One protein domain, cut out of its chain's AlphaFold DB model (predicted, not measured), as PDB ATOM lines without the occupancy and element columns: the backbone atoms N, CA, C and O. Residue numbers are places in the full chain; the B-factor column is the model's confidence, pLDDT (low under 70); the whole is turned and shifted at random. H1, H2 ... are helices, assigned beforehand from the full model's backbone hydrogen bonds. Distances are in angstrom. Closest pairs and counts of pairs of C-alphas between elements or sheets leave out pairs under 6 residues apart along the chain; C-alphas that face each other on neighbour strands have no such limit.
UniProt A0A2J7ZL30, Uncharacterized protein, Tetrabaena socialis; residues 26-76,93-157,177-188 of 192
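Overview. This is residues 26 to 76, 93 to 157 and 177 to 188 of the 192 residues of an uncharacterized protein of Tetrabaena socialis (UniProt A0A2J7ZL30). Five helices, H1 to H5, run to and fro, each packed on the next and running opposite to the one before; residues 26 to 45 of the long H1 stick out from this body as a straight arm that makes much of the length. H6 is a separate short helix near H5, touching no helix. The printed part has 128 residues with six named helices, H1 to H6 in that order, and no named strand; the class is all helix. The whole is loose, with a radius of gyration of the C-alphas of 18.8 A, and flat, spanning 73 by 43 by 21 A.

Along the chain. H1, residues 26 to 59, begins with C-alpha 26 at (54.451, 107.800, 113.521) and is 49.0 A long from first to last C-alpha. H2 follows with residues 63 to 73, 15.1 A. H3 holds residues 93 to 112, 29.5 A, and H4 residues 115 to 131, 24.4 A. H5, residues 135 to 157, is 32.7 A long and ends with C-alpha 157 at (9.299, 147.941, 155.297). H6, residues 177 to 188, is 17.8 A long and ends with C-alpha 188 at (16.246, 113.868, 140.969).

Arrangement. H1, H2 and H3 form an up and down bundle, each helix running against the one before it. H1 touches H2 with residues 50 to 58 alone, as a hairpin at a shallow tilt of 19 degrees; the closest C-alphas, of Leu 57 and Phe 66, are 5.7 A apart. H3 touches H2 with residues 99 to 107 alone, closest at the C-alphas of Ala 65 and Leu 103, 5.5 A. H3 and H4 are a hairpin at 16 degrees, closest at the C-alphas of Ala 106 and Val 118, 4.5 A. H4 and H5 are a hairpin at 17 degrees, closest at the C-alphas of Ala 126 and Ala 138, 4.1 A. H5 and H6 are close but not clearly touching: their closest C-alphas, of Leu 135 and Val 183, are 8.0 A apart. H1 is apart from H4, H5 and H6. In H1, H2, H4 and H5 every O i to N i+4 pair is within hydrogen-bond range; in H3 14 of 16 are, in H6 6 of 8.

Size, cuts and confidence. The two C-alphas farthest apart, of Lys 26 and Ala 157, are 73.5 A apart. Residues 77 to 92 are not printed, with 19.3 A between C-alphas 76 and 93; residues 158 to 176 are not printed, with 21.1 A between C-alphas 157 and 177. The links H1 to H2, H3 to H4 and H4 to H5 are tight. The mean pLDDT of the printed part is 80.6; residues 75 to 76, 93, 153 to 157 and 177 to 188 are under 70.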
ATOM      1  N   LYS A  26      53.978 106.407 113.606       86.25
ATOM      2  CA  LYS A  26      54.451 107.800 113.521       86.25
ATOM      3  C   LYS A  26      53.392 108.716 112.900       86.25
ATOM      4  O   LYS A  26      53.204 109.820 113.390       86.25
ATOM      5  N   LEU A  27      52.681 108.247 111.876       89.62
ATOM      6  CA  LEU A  27      51.651 109.021 111.181       89.62
ATOM      7  C   LEU A  27      50.413 109.256 112.063       89.62
ATOM      8  O   LEU A  27      49.931 110.379 112.137       89.62
ATOM      9  N   HIS A  28      49.959 108.240 112.805       86.94
ATOM     10  CA  HIS A  28      48.888 108.407 113.796       86.94
ATOM     11  C   HIS A  28      49.275 109.363 114.931       86.94
ATOM     12  O   HIS A  28      48.448 110.173 115.339       86.94
ATOM     13  N   ASN A  29      50.523 109.305 115.409       88.56
ATOM     14  CA  ASN A  29      51.001 110.226 116.441       88.56
ATOM     15  C   ASN A  29      51.052 111.674 115.935       88.56
ATOM     16  O   ASN A  29      50.620 112.562 116.654       88.56
ATOM     17  N   LEU A  30      51.513 111.903 114.700       89.12
ATOM     18  CA  LEU A  30      51.544 113.244 114.103       89.12
ATOM     19  C   LEU A  30      50.140 113.826 113.895       89.12
ATOM     20  O   LEU A  30      49.940 115.013 114.124       89.12
ATOM     21  N   ILE A  31      49.166 113.004 113.489       90.19
ATOM     22  CA  ILE A  31      47.767 113.442 113.363       90.19
ATOM     23  C   ILE A  31      47.199 113.799 114.740       90.19
ATOM     24  O   ILE A  31      46.659 114.886 114.907       90.19
ATOM     25  N   ALA A  32      47.379 112.929 115.737       90.88
ATOM     26  CA  ALA A  32      46.902 113.190 117.093       90.88
ATOM     27  C   ALA A  32      47.571 114.427 117.720       90.88
ATOM     28  O   ALA A  32      46.925 115.178 118.444       90.88
ATOM     29  N   GLU A  33      48.857 114.652 117.445       90.81
ATOM     30  CA  GLU A  33      49.596 115.834 117.894       90.81
ATOM     31  C   GLU A  33      49.072 117.113 117.228       90.81
ATOM     32  O   GLU A  33      48.837 118.103 117.919       90.81
ATOM     33  N   ALA A  34      48.819 117.083 115.917       87.31
ATOM     34  CA  ALA A  34      48.227 118.208 115.199       87.31
ATOM     35  C   ALA A  34      46.812 118.536 115.713       87.31
ATOM     36  O   ALA A  34      46.530 119.692 116.017       87.31
ATOM     37  N   GLU A  35      45.959 117.526 115.910       88.69
ATOM     38  CA  GLU A  35      44.615 117.699 116.486       88.69
ATOM     39  C   GLU A  35      44.671 118.287 117.906       88.69
ATOM     40  O   GLU A  35      43.873 119.155 118.269       88.69
ATOM     41  N   GLN A  36      45.637 117.852 118.722       85.56
ATOM     42  CA  GLN A  36      45.845 118.403 120.062       85.56
ATOM     43  C   GLN A  36      46.338 119.851 120.021       85.56
ATOM     44  O   GLN A  36      45.860 120.666 120.812       85.56
ATOM     45  N   ALA A  37      47.256 120.185 119.114       88.31
ATOM     46  CA  ALA A  37      47.745 121.548 118.935       88.31
ATOM     47  C   ALA A  37      46.624 122.492 118.466       88.31
ATOM     48  O   ALA A  37      46.486 123.594 118.998       88.31
ATOM     49  N   GLU A  38      45.765 122.045 117.545       86.19
ATOM     50  CA  GLU A  38      44.584 122.801 117.109       86.19
ATOM     51  C   GLU A  38      43.586 123.011 118.257       86.19
ATOM     52  O   GLU A  38      43.124 124.134 118.488       86.19
ATOM     53  N   ALA A  39      43.305 121.967 119.046       79.56
ATOM     54  CA  ALA A  39      42.444 122.078 120.222       79.56
ATOM     55  C   ALA A  39      43.023 123.025 121.291       79.56
ATOM     56  O   ALA A  39      42.272 123.747 121.955       79.56
ATOM     57  N   GLN A  40      44.349 123.049 121.460       82.44
ATOM     58  CA  GLN A  40      45.034 123.973 122.369       82.44
ATOM     59  C   GLN A  40      44.939 125.419 121.878       82.44
ATOM     60  O   GLN A  40      44.505 126.281 122.645       82.44
ATOM     61  N   ALA A  41      45.239 125.676 120.603       83.00
ATOM     62  CA  ALA A  41      45.133 127.007 120.007       83.00
ATOM     63  C   ALA A  41      43.701 127.566 120.101       83.00
ATOM     64  O   ALA A  41      43.500 128.744 120.410       83.00
ATOM     65  N   TYR A  42      42.687 126.713 119.913       81.19
ATOM     66  CA  TYR A  42      41.290 127.103 120.103       81.19
ATOM     67  C   TYR A  42      40.972 127.472 121.561       81.19
ATOM     68  O   TYR A  42      40.258 128.437 121.826       81.19
ATOM     69  N   ARG A  43      41.524 126.749 122.540       78.31
ATOM     70  CA  ARG A  43      41.346 127.091 123.961       78.31
ATOM     71  C   ARG A  43      42.011 128.415 124.325       78.31
ATOM     72  O   ARG A  43      41.461 129.194 125.102       78.31
ATOM     73  N   GLU A  44      43.195 128.670 123.781       80.00
ATOM     74  CA  GLU A  44      43.933 129.907 124.031       80.00
ATOM     75  C   GLU A  44      43.197 131.134 123.484       80.00
ATOM     76  O   GLU A  44      43.123 132.151 124.180       80.00
ATOM     77  N   SER A  45      42.576 131.029 122.305       80.50
ATOM     78  CA  SER A  45      41.764 132.118 121.746       80.50
ATOM     79  C   SER A  45      40.529 132.422 122.608       80.50
ATOM     80  O   SER A  45      40.283 133.585 122.934       80.50
ATOM     81  N   GLN A  46      39.826 131.399 123.112       79.38
ATOM     82  CA  GLN A  46      38.705 131.572 124.054       79.38
ATOM     83  C   GLN A  46      39.123 132.307 125.335       79.38
ATOM     84  O   GLN A  46      38.398 133.163 125.856       79.38
ATOM     85  N   LEU A  47      40.303 131.981 125.869       77.25
ATOM     86  CA  LEU A  47      40.840 132.650 127.052       77.25
ATOM     87  C   LEU A  47      41.233 134.101 126.755       77.25
ATOM     88  O   LEU A  47      41.023 134.965 127.610       77.25
ATOM     89  N   ALA A  48      41.781 134.386 125.572       79.56
ATOM     90  CA  ALA A  48      42.116 135.744 125.148       79.56
ATOM     91  C   ALA A  48      40.864 136.635 125.051       79.56
ATOM     92  O   ALA A  48      40.862 137.755 125.573       79.56
ATOM     93  N   ASP A  49      39.769 136.114 124.497       83.38
ATOM     94  CA  ASP A  49      38.496 136.837 124.404       83.38
ATOM     95  C   ASP A  49      37.906 137.135 125.787       83.38
ATOM     96  O   ASP A  49      37.522 138.271 126.080       83.38
ATOM     97  N   ARG A  50      37.903 136.148 126.693       85.31
ATOM     98  CA  ARG A  50      37.444 136.346 128.081       85.31
ATOM     99  C   ARG A  50      38.253 137.409 128.808       85.31
ATOM    100  O   ARG A  50      37.673 138.263 129.478       85.31
ATOM    101  N   LYS A  51      39.582 137.373 128.672       86.81
ATOM    102  CA  LYS A  51      40.479 138.372 129.269       86.81
ATOM    103  C   LYS A  51      40.179 139.765 128.725       86.81
ATOM    104  O   LYS A  51      40.060 140.705 129.508       86.81
ATOM    105  N   THR A  52      39.985 139.884 127.415       90.50
ATOM    106  CA  THR A  52      39.650 141.155 126.763       90.50
ATOM    107  C   THR A  52      38.339 141.729 127.304       90.50
ATOM    108  O   THR A  52      38.282 142.907 127.653       90.50
ATOM    109  N   LEU A  53      37.306 140.898 127.472       87.62
ATOM    110  CA  LEU A  53      36.030 141.315 128.060       87.62
ATOM    111  C   LEU A  53      36.161 141.751 129.527       87.62
ATOM    112  O   LEU A  53      35.604 142.781 129.909       87.62
ATOM    113  N   CYS A  54      36.926 141.014 130.337       89.00
ATOM    114  CA  CYS A  54      37.227 141.397 131.718       89.00
ATOM    115  C   CYS A  54      37.895 142.775 131.794       89.00
ATOM    116  O   CYS A  54      37.479 143.618 132.588       89.00
ATOM    117  N   ILE A  55      38.906 143.014 130.953       90.25
ATOM    118  CA  ILE A  55      39.617 144.296 130.893       90.25
ATOM    119  C   ILE A  55      38.653 145.416 130.503       90.25
ATOM    120  O   ILE A  55      38.639 146.454 131.157       90.25
ATOM    121  N   GLN A  56      37.804 145.203 129.494       89.88
ATOM    122  CA  GLN A  56      36.834 146.211 129.063       89.88
ATOM    123  C   GLN A  56      35.855 146.592 130.183       89.88
ATOM    124  O   GLN A  56      35.651 147.778 130.424       89.88
ATOM    125  N   LEU A  57      35.323 145.618 130.933       88.62
ATOM    126  CA  LEU A  57      34.439 145.896 132.075       88.62
ATOM    127  C   LEU A  57      35.129 146.722 133.174       88.62
ATOM    128  O   LEU A  57      34.502 147.590 133.784       88.62
ATOM    129  N   LEU A  58      36.417 146.470 133.423       90.62
ATOM    130  CA  LEU A  58      37.202 147.225 134.401       90.62
ATOM    131  C   LEU A  58      37.499 148.652 133.920       90.62
ATOM    132  O   LEU A  58      37.331 149.594 134.691       90.62
ATOM    133  N   VAL A  59      37.878 148.821 132.649       91.31
ATOM    134  CA  VAL A  59      38.146 150.136 132.037       91.31
ATOM    135  C   VAL A  59      36.883 151.001 131.983       91.31
ATOM    136  O   VAL A  59      36.950 152.200 132.228       91.31
ATOM    137  N   GLU A  60      35.718 150.398 131.740       88.38
ATOM    138  CA  GLU A  60      34.417 151.083 131.773       88.38
ATOM    139  C   GLU A  60      33.960 151.478 133.196       88.38
ATOM    140  O   GLU A  60      32.913 152.110 133.355       88.38
ATOM    141  N   GLY A  61      34.711 151.111 134.243       89.19
ATOM    142  CA  GLY A  61      34.378 151.434 135.632       89.19
ATOM    143  C   GLY A  61      33.217 150.609 136.187       89.19
ATOM    144  O   GLY A  61      32.439 151.109 137.001       89.19
ATOM    145  N   ARG A  62      33.078 149.350 135.748       89.44
ATOM    146  CA  ARG A  62      31.974 148.448 136.125       89.44
ATOM    147  C   ARG A  62      32.476 147.221 136.895       89.44
ATOM    148  O   ARG A  62      32.375 146.089 136.409       89.44
ATOM    149  N   PRO A  63      32.999 147.406 138.122       88.00
ATOM    150  CA  PRO A  63      33.578 146.315 138.902       88.00
ATOM    151  C   PRO A  63      32.543 145.249 139.296       88.00
ATOM    152  O   PRO A  63      32.889 144.075 139.386       88.00
ATOM    153  N   GLN A  64      31.267 145.614 139.474       83.44
ATOM    154  CA  GLN A  64      30.223 144.652 139.842       83.44
ATOM    155  C   GLN A  64      29.905 143.681 138.695       83.44
ATOM    156  O   GLN A  64      29.824 142.470 138.911       83.44
ATOM    157  N   ALA A  65      29.787 144.206 137.470       86.75
ATOM    158  CA  ALA A  65      29.629 143.396 136.266       86.75
ATOM    159  C   ALA A  65      30.858 142.503 136.030       86.75
ATOM    160  O   ALA A  65      30.703 141.345 135.647       86.75
ATOM    161  N   PHE A  66      32.065 143.005 136.320       88.88
ATOM    162  CA  PHE A  66      33.290 142.204 136.288       88.88
ATOM    163  C   PHE A  66      33.247 141.035 137.280       88.88
ATOM    164  O   PHE A  66      33.511 139.906 136.877       88.88
ATOM    165  N   VAL A  67      32.881 141.260 138.548       86.69
ATOM    166  CA  VAL A  67      32.810 140.188 139.563       86.69
ATOM    167  C   VAL A  67      31.815 139.103 139.152       86.69
ATOM    168  O   VAL A  67      32.112 137.910 139.274       86.69
ATOM    169  N   ASP A  68      30.652 139.508 138.637       84.12
ATOM    170  CA  ASP A  68      29.640 138.575 138.145       84.12
ATOM    171  C   ASP A  68      30.169 137.789 136.933       84.12
ATOM    172  O   ASP A  68      30.131 136.560 136.935       84.12
ATOM    173  N   PHE A  69      30.745 138.466 135.935       86.38
ATOM    174  CA  PHE A  69      31.325 137.823 134.751       86.38
ATOM    175  C   PHE A  69      32.468 136.862 135.108       86.38
ATOM    176  O   PHE A  69      32.506 135.731 134.618       86.38
ATOM    177  N   PHE A  70      33.375 137.274 135.995       84.44
ATOM    178  CA  PHE A  70      34.511 136.477 136.448       84.44
ATOM    179  C   PHE A  70      34.049 135.209 137.169       84.44
ATOM    180  O   PHE A  70      34.475 134.113 136.815       84.44
ATOM    181  N   SER A  71      33.093 135.330 138.096       81.88
ATOM    182  CA  SER A  71      32.541 134.188 138.844       81.88
ATOM    183  C   SER A  71      31.894 133.132 137.937       81.88
ATOM    184  O   SER A  71      31.861 131.952 138.280       81.88
ATOM    185  N   LEU A  72      31.378 133.547 136.777       78.75
ATOM    186  CA  LEU A  72      30.682 132.674 135.822       78.75
ATOM    187  C   LEU A  72      31.612 132.023 134.793       78.75
ATOM    188  O   LEU A  72      31.273 130.978 134.228       78.75
ATOM    189  N   THR A  73      32.747 132.663 134.513       79.00
ATOM    190  CA  THR A  73      33.685 132.261 133.454       79.00
ATOM    191  C   THR A  73      34.947 131.594 133.993       79.00
ATOM    192  O   THR A  73      35.518 130.755 133.304       79.00
ATOM    193  N   HIS A  74      35.350 131.910 135.224       73.88
ATOM    194  CA  HIS A  74      36.559 131.408 135.879       73.88
ATOM    195  C   HIS A  74      36.200 130.494 137.055       73.88
ATOM    196  O   HIS A  74      36.720 130.685 138.149       73.88
ATOM    197  N   GLY A  75      35.258 129.560 136.849       60.81
ATOM    198  CA  GLY A  75      34.689 128.698 137.897       60.81
ATOM    199  C   GLY A  75      35.707 128.267 138.958       60.81
ATOM    200  O   GLY A  75      36.851 127.961 138.628       60.81
ATOM    201  N   ARG A  76      35.293 128.297 140.235       49.88
ATOM    202  CA  ARG A  76      36.169 128.031 141.388       49.88
ATOM    203  C   ARG A  76      37.044 126.792 141.133       49.88
ATOM    204  O   ARG A  76      36.476 125.720 140.934       49.88
ATOM    205  N   GLN A  93      30.906 130.702 123.497       68.50
ATOM    206  CA  GLN A  93      31.445 132.020 123.143       68.50
ATOM    207  C   GLN A  93      30.327 133.010 122.770       68.50
ATOM    208  O   GLN A  93      30.354 134.168 123.182       68.50
ATOM    209  N   GLU A  94      29.272 132.526 122.109       70.94
ATOM    210  CA  GLU A  94      28.064 133.299 121.789       70.94
ATOM    211  C   GLU A  94      27.328 133.813 123.039       70.94
ATOM    212  O   GLU A  94      26.793 134.925 123.058       70.94
ATOM    213  N   ALA A  95      27.355 133.036 124.124       79.50
ATOM    214  CA  ALA A  95      26.765 133.412 125.400       79.50
ATOM    215  C   ALA A  95      27.549 134.525 126.103       79.50
ATOM    216  O   ALA A  95      26.960 135.269 126.881       79.50
ATOM    217  N   LEU A  96      28.858 134.668 125.851       81.19
ATOM    218  CA  LEU A  96      29.690 135.687 126.506       81.19
ATOM    219  C   LEU A  96      29.258 137.108 126.119       81.19
ATOM    220  O   LEU A  96      29.226 137.995 126.976       81.19
ATOM    221  N   GLY A  97      28.870 137.315 124.856       83.69
ATOM    222  CA  GLY A  97      28.355 138.598 124.375       83.69
ATOM    223  C   GLY A  97      27.017 138.964 125.023       83.69
ATOM    224  O   GLY A  97      26.861 140.070 125.547       83.69
ATOM    225  N   GLN A  98      26.079 138.013 125.063       85.38
ATOM    226  CA  GLN A  98      24.786 138.200 125.734       85.38
ATOM    227  C   GLN A  98      24.956 138.407 127.243       85.38
ATOM    228  O   GLN A  98      24.325 139.289 127.827       85.38
ATOM    229  N   LEU A  99      25.860 137.642 127.864       87.00
ATOM    230  CA  LEU A  99      26.188 137.754 129.279       87.00
ATOM    231  C   LEU A  99      26.684 139.156 129.615       87.00
ATOM    232  O   LEU A  99      26.173 139.774 130.547       87.00
ATOM    233  N   ARG A 100      27.624 139.693 128.832       87.44
ATOM    234  CA  ARG A 100      28.073 141.077 129.000       87.44
ATOM    235  C   ARG A 100      26.910 142.056 128.871       87.44
ATOM    236  O   ARG A 100      26.743 142.894 129.748       87.44
ATOM    237  N   ALA A 101      26.125 141.971 127.798       89.44
ATOM    238  CA  ALA A 101      25.061 142.937 127.526       89.44
ATOM    239  C   ALA A 101      24.023 143.003 128.661       89.44
ATOM    240  O   ALA A 101      23.667 144.093 129.114       89.44
ATOM    241  N   GLU A 102      23.580 141.852 129.170       90.69
ATOM    242  CA  GLU A 102      22.614 141.807 130.272       90.69
ATOM    243  C   GLU A 102      23.237 142.210 131.616       90.69
ATOM    244  O   GLU A 102      22.579 142.884 132.406       90.69
ATOM    245  N   LEU A 103      24.512 141.882 131.874       89.06
ATOM    246  CA  LEU A 103      25.212 142.366 133.071       89.06
ATOM    247  C   LEU A 103      25.383 143.890 133.051       89.06
ATOM    248  O   LEU A 103      25.175 144.537 134.074       89.06
ATOM    249  N   LEU A 104      25.691 144.476 131.892       90.00
ATOM    250  CA  LEU A 104      25.749 145.929 131.718       90.00
ATOM    251  C   LEU A 104      24.379 146.581 131.932       90.00
ATOM    252  O   LEU A 104      24.283 147.620 132.587       90.00
ATOM    253  N   ARG A 105      23.308 145.970 131.408       89.62
ATOM    254  CA  ARG A 105      21.935 146.442 131.626       89.62
ATOM    255  C   ARG A 105      21.563 146.391 133.108       89.62
ATOM    256  O   ARG A 105      21.034 147.374 133.622       89.62
ATOM    257  N   ALA A 106      21.869 145.288 133.791       88.19
ATOM    258  CA  ALA A 106      21.626 145.139 135.221       88.19
ATOM    259  C   ALA A 106      22.410 146.177 136.040       88.19
ATOM    260  O   ALA A 106      21.842 146.807 136.925       88.19
ATOM    261  N   ASP A 107      23.685 146.400 135.716       87.38
ATOM    262  CA  ASP A 107      24.544 147.378 136.393       87.38
ATOM    263  C   ASP A 107      24.034 148.819 136.208       87.38
ATOM    264  O   ASP A 107      23.915 149.573 137.174       87.38
ATOM    265  N   ASN A 108      23.630 149.186 134.986       88.81
ATOM    266  CA  ASN A 108      23.002 150.483 134.719       88.81
ATOM    267  C   ASN A 108      21.701 150.663 135.518       88.81
ATOM    268  O   ASN A 108      21.495 151.712 136.123       88.81
ATOM    269  N   ALA A 109      20.847 149.640 135.560       87.62
ATOM    270  CA  ALA A 109      19.594 149.684 136.309       87.62
ATOM    271  C   ALA A 109      19.819 149.784 137.829       87.62
ATOM    272  O   ALA A 109      19.127 150.544 138.504       87.62
ATOM    273  N   LEU A 110      20.839 149.096 138.358       84.75
ATOM    274  CA  LEU A 110      21.272 149.195 139.757       84.75
ATOM    275  C   LEU A 110      21.693 150.623 140.118       84.75
ATOM    276  O   LEU A 110      21.299 151.125 141.170       84.75
ATOM    277  N   ARG A 111      22.446 151.294 139.238       84.50
ATOM    278  CA  ARG A 111      22.874 152.690 139.434       84.50
ATOM    279  C   ARG A 111      21.714 153.680 139.365       84.50
ATOM    280  O   ARG A 111      21.727 154.665 140.095       84.50
ATOM    281  N   SER A 112      20.718 153.404 138.528       86.38
ATOM    282  CA  SER A 112      19.490 154.202 138.432       86.38
ATOM    283  C   SER A 112      18.483 153.914 139.554       86.38
ATOM    284  O   SER A 112      17.502 154.637 139.687       86.38
ATOM    285  N   GLY A 113      18.699 152.863 140.356       83.88
ATOM    286  CA  GLY A 113      17.771 152.427 141.405       83.88
ATOM    287  C   GLY A 113      16.546 151.656 140.895       83.88
ATOM    288  O   GLY A 113      15.639 151.365 141.678       83.88
ATOM    289  N   ASP A 114      16.511 151.284 139.614       86.88
ATOM    290  CA  ASP A 114      15.410 150.529 139.016       86.88
ATOM    291  C   ASP A 114      15.570 149.025 139.278       86.88
ATOM    292  O   ASP A 114      16.135 148.262 138.492       86.88
ATOM    293  N   THR A 115      15.048 148.588 140.421       85.69
ATOM    294  CA  THR A 115      15.112 147.178 140.834       85.69
ATOM    295  C   THR A 115      14.341 146.223 139.912       85.69
ATOM    296  O   THR A 115      14.671 145.035 139.864       85.69
ATOM    297  N   GLU A 116      13.347 146.709 139.162       86.94
ATOM    298  CA  GLU A 116      12.557 145.880 138.246       86.94
ATOM    299  C   GLU A 116      13.361 145.555 136.983       86.94
ATOM    300  O   GLU A 116      13.453 144.384 136.586       86.94
ATOM    301  N   ALA A 117      14.041 146.556 136.419       87.94
ATOM    302  CA  ALA A 117      14.950 146.351 135.297       87.94
ATOM    303  C   ALA A 117      16.106 145.402 135.666       87.94
ATOM    304  O   ALA A 117      16.399 144.479 134.899       87.94
ATOM    305  N   VAL A 118      16.688 145.526 136.867       88.94
ATOM    306  CA  VAL A 118      17.726 144.595 137.363       88.94
ATOM    307  C   VAL A 118      17.198 143.157 137.418       88.94
ATOM    308  O   VAL A 118      17.853 142.224 136.946       88.94
ATOM    309  N   TYR A 119      15.995 142.965 137.969       89.06
ATOM    310  CA  TYR A 119      15.370 141.647 138.063       89.06
ATOM    311  C   TYR A 119      15.111 141.038 136.681       89.06
ATOM    312  O   TYR A 119      15.368 139.850 136.473       89.06
ATOM    313  N   SER A 120      14.625 141.835 135.723       91.06
ATOM    314  CA  SER A 120      14.363 141.357 134.362       91.06
ATOM    315  C   SER A 120      15.639 140.906 133.639       91.06
ATOM    316  O   SER A 120      15.645 139.816 133.065       91.06
ATOM    317  N   ALA A 121      16.736 141.663 133.755       90.75
ATOM    318  CA  ALA A 121      18.030 141.321 133.163       90.75
ATOM    319  C   ALA A 121      18.584 139.999 133.726       90.75
ATOM    320  O   ALA A 121      18.892 139.068 132.977       90.75
ATOM    321  N   TYR A 122      18.616 139.847 135.056       90.19
ATOM    322  CA  TYR A 122      19.072 138.599 135.681       90.19
ATOM    323  C   TYR A 122      18.144 137.410 135.394       90.19
ATOM    324  O   TYR A 122      18.616 136.286 135.215       90.19
ATOM    325  N   LYS A 123      16.828 137.633 135.285       89.62
ATOM    326  CA  LYS A 123      15.867 136.592 134.894       89.62
ATOM    327  C   LYS A 123      16.096 136.108 133.460       89.62
ATOM    328  O   LYS A 123      15.955 134.911 133.210       89.62
ATOM    329  N   ASN A 124      16.438 137.002 132.533       91.19
ATOM    330  CA  ASN A 124      16.745 136.633 131.150       91.19
ATOM    331  C   ASN A 124      18.002 135.759 131.080       91.19
ATOM    332  O   ASN A 124      17.964 134.700 130.455       91.19
ATOM    333  N   LEU A 125      19.057 136.123 131.817       88.88
ATOM    334  CA  LEU A 125      20.262 135.296 131.939       88.88
ATOM    335  C   LEU A 125      19.962 133.922 132.539       88.88
ATOM    336  O   LEU A 125      20.398 132.901 132.009       88.88
ATOM    337  N   ALA A 126      19.168 133.872 133.608       89.06
ATOM    338  CA  ALA A 126      18.801 132.613 134.242       89.06
ATOM    339  C   ALA A 126      18.034 131.681 133.286       89.06
ATOM    340  O   ALA A 126      18.313 130.485 133.227       89.06
ATOM    341  N   LYS A 127      17.098 132.229 132.497       89.75
ATOM    342  CA  LYS A 127      16.367 131.474 131.469       89.75
ATOM    343  C   LYS A 127      17.289 130.949 130.377       89.75
ATOM    344  O   LYS A 127      17.157 129.792 129.994       89.75
ATOM    345  N   TYR A 128      18.213 131.779 129.905       88.38
ATOM    346  CA  TYR A 128      19.173 131.396 128.877       88.38
ATOM    347  C   TYR A 128      20.052 130.224 129.339       88.38
ATOM    348  O   TYR A 128      20.140 129.199 128.665       88.38
ATOM    349  N   PHE A 129      20.612 130.303 130.550       84.69
ATOM    350  CA  PHE A 129      21.395 129.196 131.107       84.69
ATOM    351  C   PHE A 129      20.553 127.946 131.383       84.69
ATOM    352  O   PHE A 129      21.049 126.835 131.198       84.69
ATOM    353  N   ALA A 130      19.279 128.100 131.757       86.25
ATOM    354  CA  ALA A 130      18.369 126.968 131.902       86.25
ATOM    355  C   ALA A 130      18.094 126.268 130.558       86.25
ATOM    356  O   ALA A 130      18.076 125.041 130.514       86.25
ATOM    357  N   GLN A 131      17.941 127.023 129.462       86.88
ATOM    358  CA  GLN A 131      17.732 126.468 128.115       86.88
ATOM    359  C   GLN A 131      18.939 125.673 127.607       86.88
ATOM    360  O   GLN A 131      18.764 124.662 126.937       86.88
ATOM    361  N   ILE A 132      20.154 126.093 127.960       83.94
ATOM    362  CA  ILE A 132      21.404 125.426 127.554       83.94
ATOM    363  C   ILE A 132      21.736 124.237 128.480       83.94
ATOM    364  O   ILE A 132      22.728 123.543 128.284       83.94
ATOM    365  N   GLY A 133      20.916 123.977 129.507       79.62
ATOM    366  CA  GLY A 133      21.140 122.894 130.474       79.62
ATOM    367  C   GLY A 133      22.173 123.224 131.559       79.62
ATOM    368  O   GLY A 133      22.557 122.361 132.342       79.62
ATOM    369  N   ARG A 134      22.604 124.486 131.660       81.56
ATOM    370  CA  ARG A 134      23.587 124.985 132.636       81.56
ATOM    371  C   ARG A 134      22.888 125.428 133.925       81.56
ATOM    372  O   ARG A 134      22.878 126.608 134.288       81.56
ATOM    373  N   LEU A 135      22.272 124.471 134.619       82.50
ATOM    374  CA  LEU A 135      21.353 124.740 135.735       82.50
ATOM    375  C   LEU A 135      22.012 125.443 136.933       82.50
ATOM    376  O   LEU A 135      21.404 126.333 137.518       82.50
ATOM    377  N   HIS A 136      23.264 125.117 137.256       80.38
ATOM    378  CA  HIS A 136      24.017 125.740 138.354       80.38
ATOM    379  C   HIS A 136      24.202 127.265 138.147       80.38
ATOM    380  O   HIS A 136      24.021 128.058 139.074       80.38
ATOM    381  N   LYS A 137      24.474 127.708 136.908       82.12
ATOM    382  CA  LYS A 137      24.532 129.134 136.532       82.12
ATOM    383  C   LYS A 137      23.156 129.786 136.597       82.12
ATOM    384  O   LYS A 137      23.033 130.896 137.115       82.12
ATOM    385  N   ALA A 138      22.115 129.099 136.129       84.81
ATOM    386  CA  ALA A 138      20.745 129.597 136.243       84.81
ATOM    387  C   ALA A 138      20.335 129.802 137.713       84.81
ATOM    388  O   ALA A 138      19.782 130.845 138.066       84.81
ATOM    389  N   GLU A 139      20.666 128.849 138.587       84.69
ATOM    390  CA  GLU A 139      20.415 128.935 140.025       84.69
ATOM    391  C   GLU A 139      21.116 130.144 140.655       84.69
ATOM    392  O   GLU A 139      20.490 130.879 141.423       84.69
ATOM    393  N   PHE A 140      22.383 130.396 140.307       84.31
ATOM    394  CA  PHE A 140      23.123 131.566 140.790       84.31
ATOM    395  C   PHE A 140      22.358 132.876 140.529       84.31
ATOM    396  O   PHE A 140      22.186 133.693 141.444       84.31
ATOM    397  N   PHE A 141      21.823 133.048 139.317       86.12
ATOM    398  CA  PHE A 141      21.032 134.228 138.963       86.12
ATOM    399  C   PHE A 141      19.678 134.272 139.669       86.12
ATOM    400  O   PHE A 141      19.296 135.323 140.186       86.12
ATOM    401  N   PHE A 142      18.973 133.143 139.789       87.62
ATOM    402  CA  PHE A 142      17.717 133.101 140.544       87.62
ATOM    403  C   PHE A 142      17.912 133.423 142.031       87.62
ATOM    404  O   PHE A 142      17.114 134.171 142.603       87.62
ATOM    405  N   ARG A 143      18.997 132.948 142.656       86.44
ATOM    406  CA  ARG A 143      19.364 133.316 144.036       86.44
ATOM    407  C   ARG A 143      19.643 134.812 144.170       86.44
ATOM    408  O   ARG A 143      19.298 135.418 145.183       86.44
ATOM    409  N   ARG A 144      20.245 135.435 143.155       83.62
ATOM    410  CA  ARG A 144      20.479 136.885 143.139       83.62
ATOM    411  C   ARG A 144      19.178 137.675 142.996       83.62
ATOM    412  O   ARG A 144      18.971 138.619 143.753       83.62
ATOM    413  N   CYS A 145      18.261 137.225 142.140       86.38
ATOM    414  CA  CYS A 145      16.907 137.774 142.045       86.38
ATOM    415  C   CYS A 145      16.129 137.677 143.369       86.38
ATOM    416  O   CYS A 145      15.417 138.611 143.732       86.38
ATOM    417  N   LEU A 146      16.280 136.571 144.107       85.62
ATOM    418  CA  LEU A 146      15.674 136.412 145.433       85.62
ATOM    419  C   LEU A 146      16.213 137.431 146.438       85.62
ATOM    420  O   LEU A 146      15.416 138.079 147.114       85.62
ATOM    421  N   ARG A 147      17.540 137.605 146.503       84.25
ATOM    422  CA  ARG A 147      18.168 138.608 147.381       84.25
ATOM    423  C   ARG A 147      17.699 140.024 147.053       84.25
ATOM    424  O   ARG A 147      17.280 140.736 147.953       84.25
ATOM    425  N   LEU A 148      17.650 140.383 145.769       83.50
ATOM    426  CA  LEU A 148      17.128 141.682 145.331       83.50
ATOM    427  C   LEU A 148      15.682 141.911 145.791       83.50
ATOM    428  O   LEU A 148      15.354 142.984 146.284       83.50
ATOM    429  N   SER A 149      14.817 140.900 145.672       82.69
ATOM    430  CA  SER A 149      13.428 141.008 146.129       82.69
ATOM    431  C   SER A 149      13.326 141.208 147.646       82.69
ATOM    432  O   SER A 149      12.501 142.004 148.096       82.69
ATOM    433  N   GLN A 150      14.170 140.525 148.426       82.69
ATOM    434  CA  GLN A 150      14.235 140.680 149.883       82.69
ATOM    435  C   GLN A 150      14.719 142.080 150.276       82.69
ATOM    436  O   GLN A 150      14.070 142.735 151.090       82.69
ATOM    437  N   ASP A 151      15.780 142.581 149.644       75.38
ATOM    438  CA  ASP A 151      16.321 143.917 149.917       75.38
ATOM    439  C   ASP A 151      15.306 145.022 149.591       75.38
ATOM    440  O   ASP A 151      15.137 145.969 150.366       75.38
ATOM    441  N   THR A 152      14.560 144.888 148.489       74.56
ATOM    442  CA  THR A 152      13.479 145.825 148.145       74.56
ATOM    443  C   THR A 152      12.344 145.782 149.170       74.56
ATOM    444  O   THR A 152      11.784 146.827 149.504       74.56
ATOM    445  N   GLN A 153      12.004 144.603 149.707       69.50
ATOM    446  CA  GLN A 153      10.988 144.475 150.759       69.50
ATOM    447  C   GLN A 153      11.446 145.088 152.082       69.50
ATOM    448  O   GLN A 153      10.661 145.797 152.702       69.50
ATOM    449  N   VAL A 154      12.703 144.889 152.486       66.25
ATOM    450  CA  VAL A 154      13.266 145.494 153.707       66.25
ATOM    451  C   VAL A 154      13.321 147.014 153.585       66.25
ATOM    452  O   VAL A 154      12.930 147.712 154.515       66.25
ATOM    453  N   ARG A 155      13.722 147.551 152.426       60.91
ATOM    454  CA  ARG A 155      13.709 149.005 152.190       60.91
ATOM    455  C   ARG A 155      12.296 149.583 152.195       60.91
ATOM    456  O   ARG A 155      12.105 150.657 152.744       60.91
ATOM    457  N   ARG A 156      11.305 148.871 151.647       58.78
ATOM    458  CA  ARG A 156       9.888 149.276 151.731       58.78
ATOM    459  C   ARG A 156       9.312 149.144 153.144       58.78
ATOM    460  O   ARG A 156       8.497 149.967 153.528       58.78
ATOM    461  N   ALA A 157       9.738 148.145 153.915       58.56
ATOM    462  CA  ALA A 157       9.299 147.941 155.297       58.56
ATOM    463  C   ALA A 157       9.967 148.918 156.283       58.56
ATOM    464  O   ALA A 157       9.345 149.309 157.264       58.56
ATOM    465  N   ARG A 177       9.105 130.801 144.043       45.06
ATOM    466  CA  ARG A 177       8.949 129.611 144.901       45.06
ATOM    467  C   ARG A 177       8.585 128.349 144.113       45.06
ATOM    468  O   ARG A 177       9.013 127.262 144.490       45.06
ATOM    469  N   VAL A 178       7.840 128.492 143.018       51.97
ATOM    470  CA  VAL A 178       7.472 127.361 142.150       51.97
ATOM    471  C   VAL A 178       8.679 126.892 141.335       51.97
ATOM    472  O   VAL A 178       8.912 125.692 141.236       51.97
ATOM    473  N   PHE A 179       9.513 127.812 140.835       46.34
ATOM    474  CA  PHE A 179      10.673 127.437 140.022       46.34
ATOM    475  C   PHE A 179      11.789 126.755 140.833       46.34
ATOM    476  O   PHE A 179      12.345 125.765 140.370       46.34
ATOM    477  N   VAL A 180      12.063 127.199 142.070       52.50
ATOM    478  CA  VAL A 180      13.047 126.524 142.947       52.50
ATOM    479  C   VAL A 180      12.619 125.083 143.253       52.50
ATOM    480  O   VAL A 180      13.454 124.183 143.227       52.50
ATOM    481  N   ARG A 181      11.315 124.825 143.443       51.44
ATOM    482  CA  ARG A 181      10.818 123.445 143.572       51.44
ATOM    483  C   ARG A 181      10.917 122.648 142.271       51.44
ATOM    484  O   ARG A 181      11.243 121.471 142.338       51.44
ATOM    485  N   ILE A 182      10.684 123.255 141.108       50.12
ATOM    486  CA  ILE A 182      10.806 122.558 139.815       50.12
ATOM    487  C   ILE A 182      12.260 122.151 139.532       50.12
ATOM    488  O   ILE A 182      12.494 121.015 139.127       50.12
ATOM    489  N   VAL A 183      13.238 123.021 139.807       51.94
ATOM    490  CA  VAL A 183      14.666 122.699 139.623       51.94
ATOM    491  C   VAL A 183      15.104 121.574 140.566       51.94
ATOM    492  O   VAL A 183      15.815 120.663 140.152       51.94
ATOM    493  N   GLN A 184      14.612 121.573 141.807       47.91
ATOM    494  CA  GLN A 184      14.930 120.520 142.773       47.91
ATOM    495  C   GLN A 184      14.265 119.173 142.436       47.91
ATOM    496  O   GLN A 184      14.802 118.129 142.788       47.91
ATOM    497  N   ILE A 185      13.136 119.176 141.716       48.91
ATOM    498  CA  ILE A 185      12.465 117.953 141.240       48.91
ATOM    499  C   ILE A 185      13.138 117.405 139.970       48.91
ATOM    500  O   ILE A 185      13.333 116.197 139.865       48.91
ATOM    501  N   GLN A 186      13.556 118.256 139.024       44.59
ATOM    502  CA  GLN A 186      14.250 117.790 137.812       44.59
ATOM    503  C   GLN A 186      15.662 117.250 138.085       44.59
ATOM    504  O   GLN A 186      16.094 116.339 137.382       44.59
ATOM    505  N   GLY A 187      16.349 117.732 139.129       43.44
ATOM    506  CA  GLY A 187      17.647 117.186 139.551       43.44
ATOM    507  C   GLY A 187      17.593 115.741 140.067       43.44
ATOM    508  O   GLY A 187      18.606 115.054 140.044       43.44
ATOM    509  N   VAL A 188      16.420 115.251 140.485       45.72
ATOM    510  CA  VAL A 188      16.246 113.868 140.969       45.72
ATOM    511  C   VAL A 188      15.924 112.897 139.824       45.72
ATOM    512  O   VAL A 188      16.227 111.712 139.920       45.72
TER     513      VAL A 188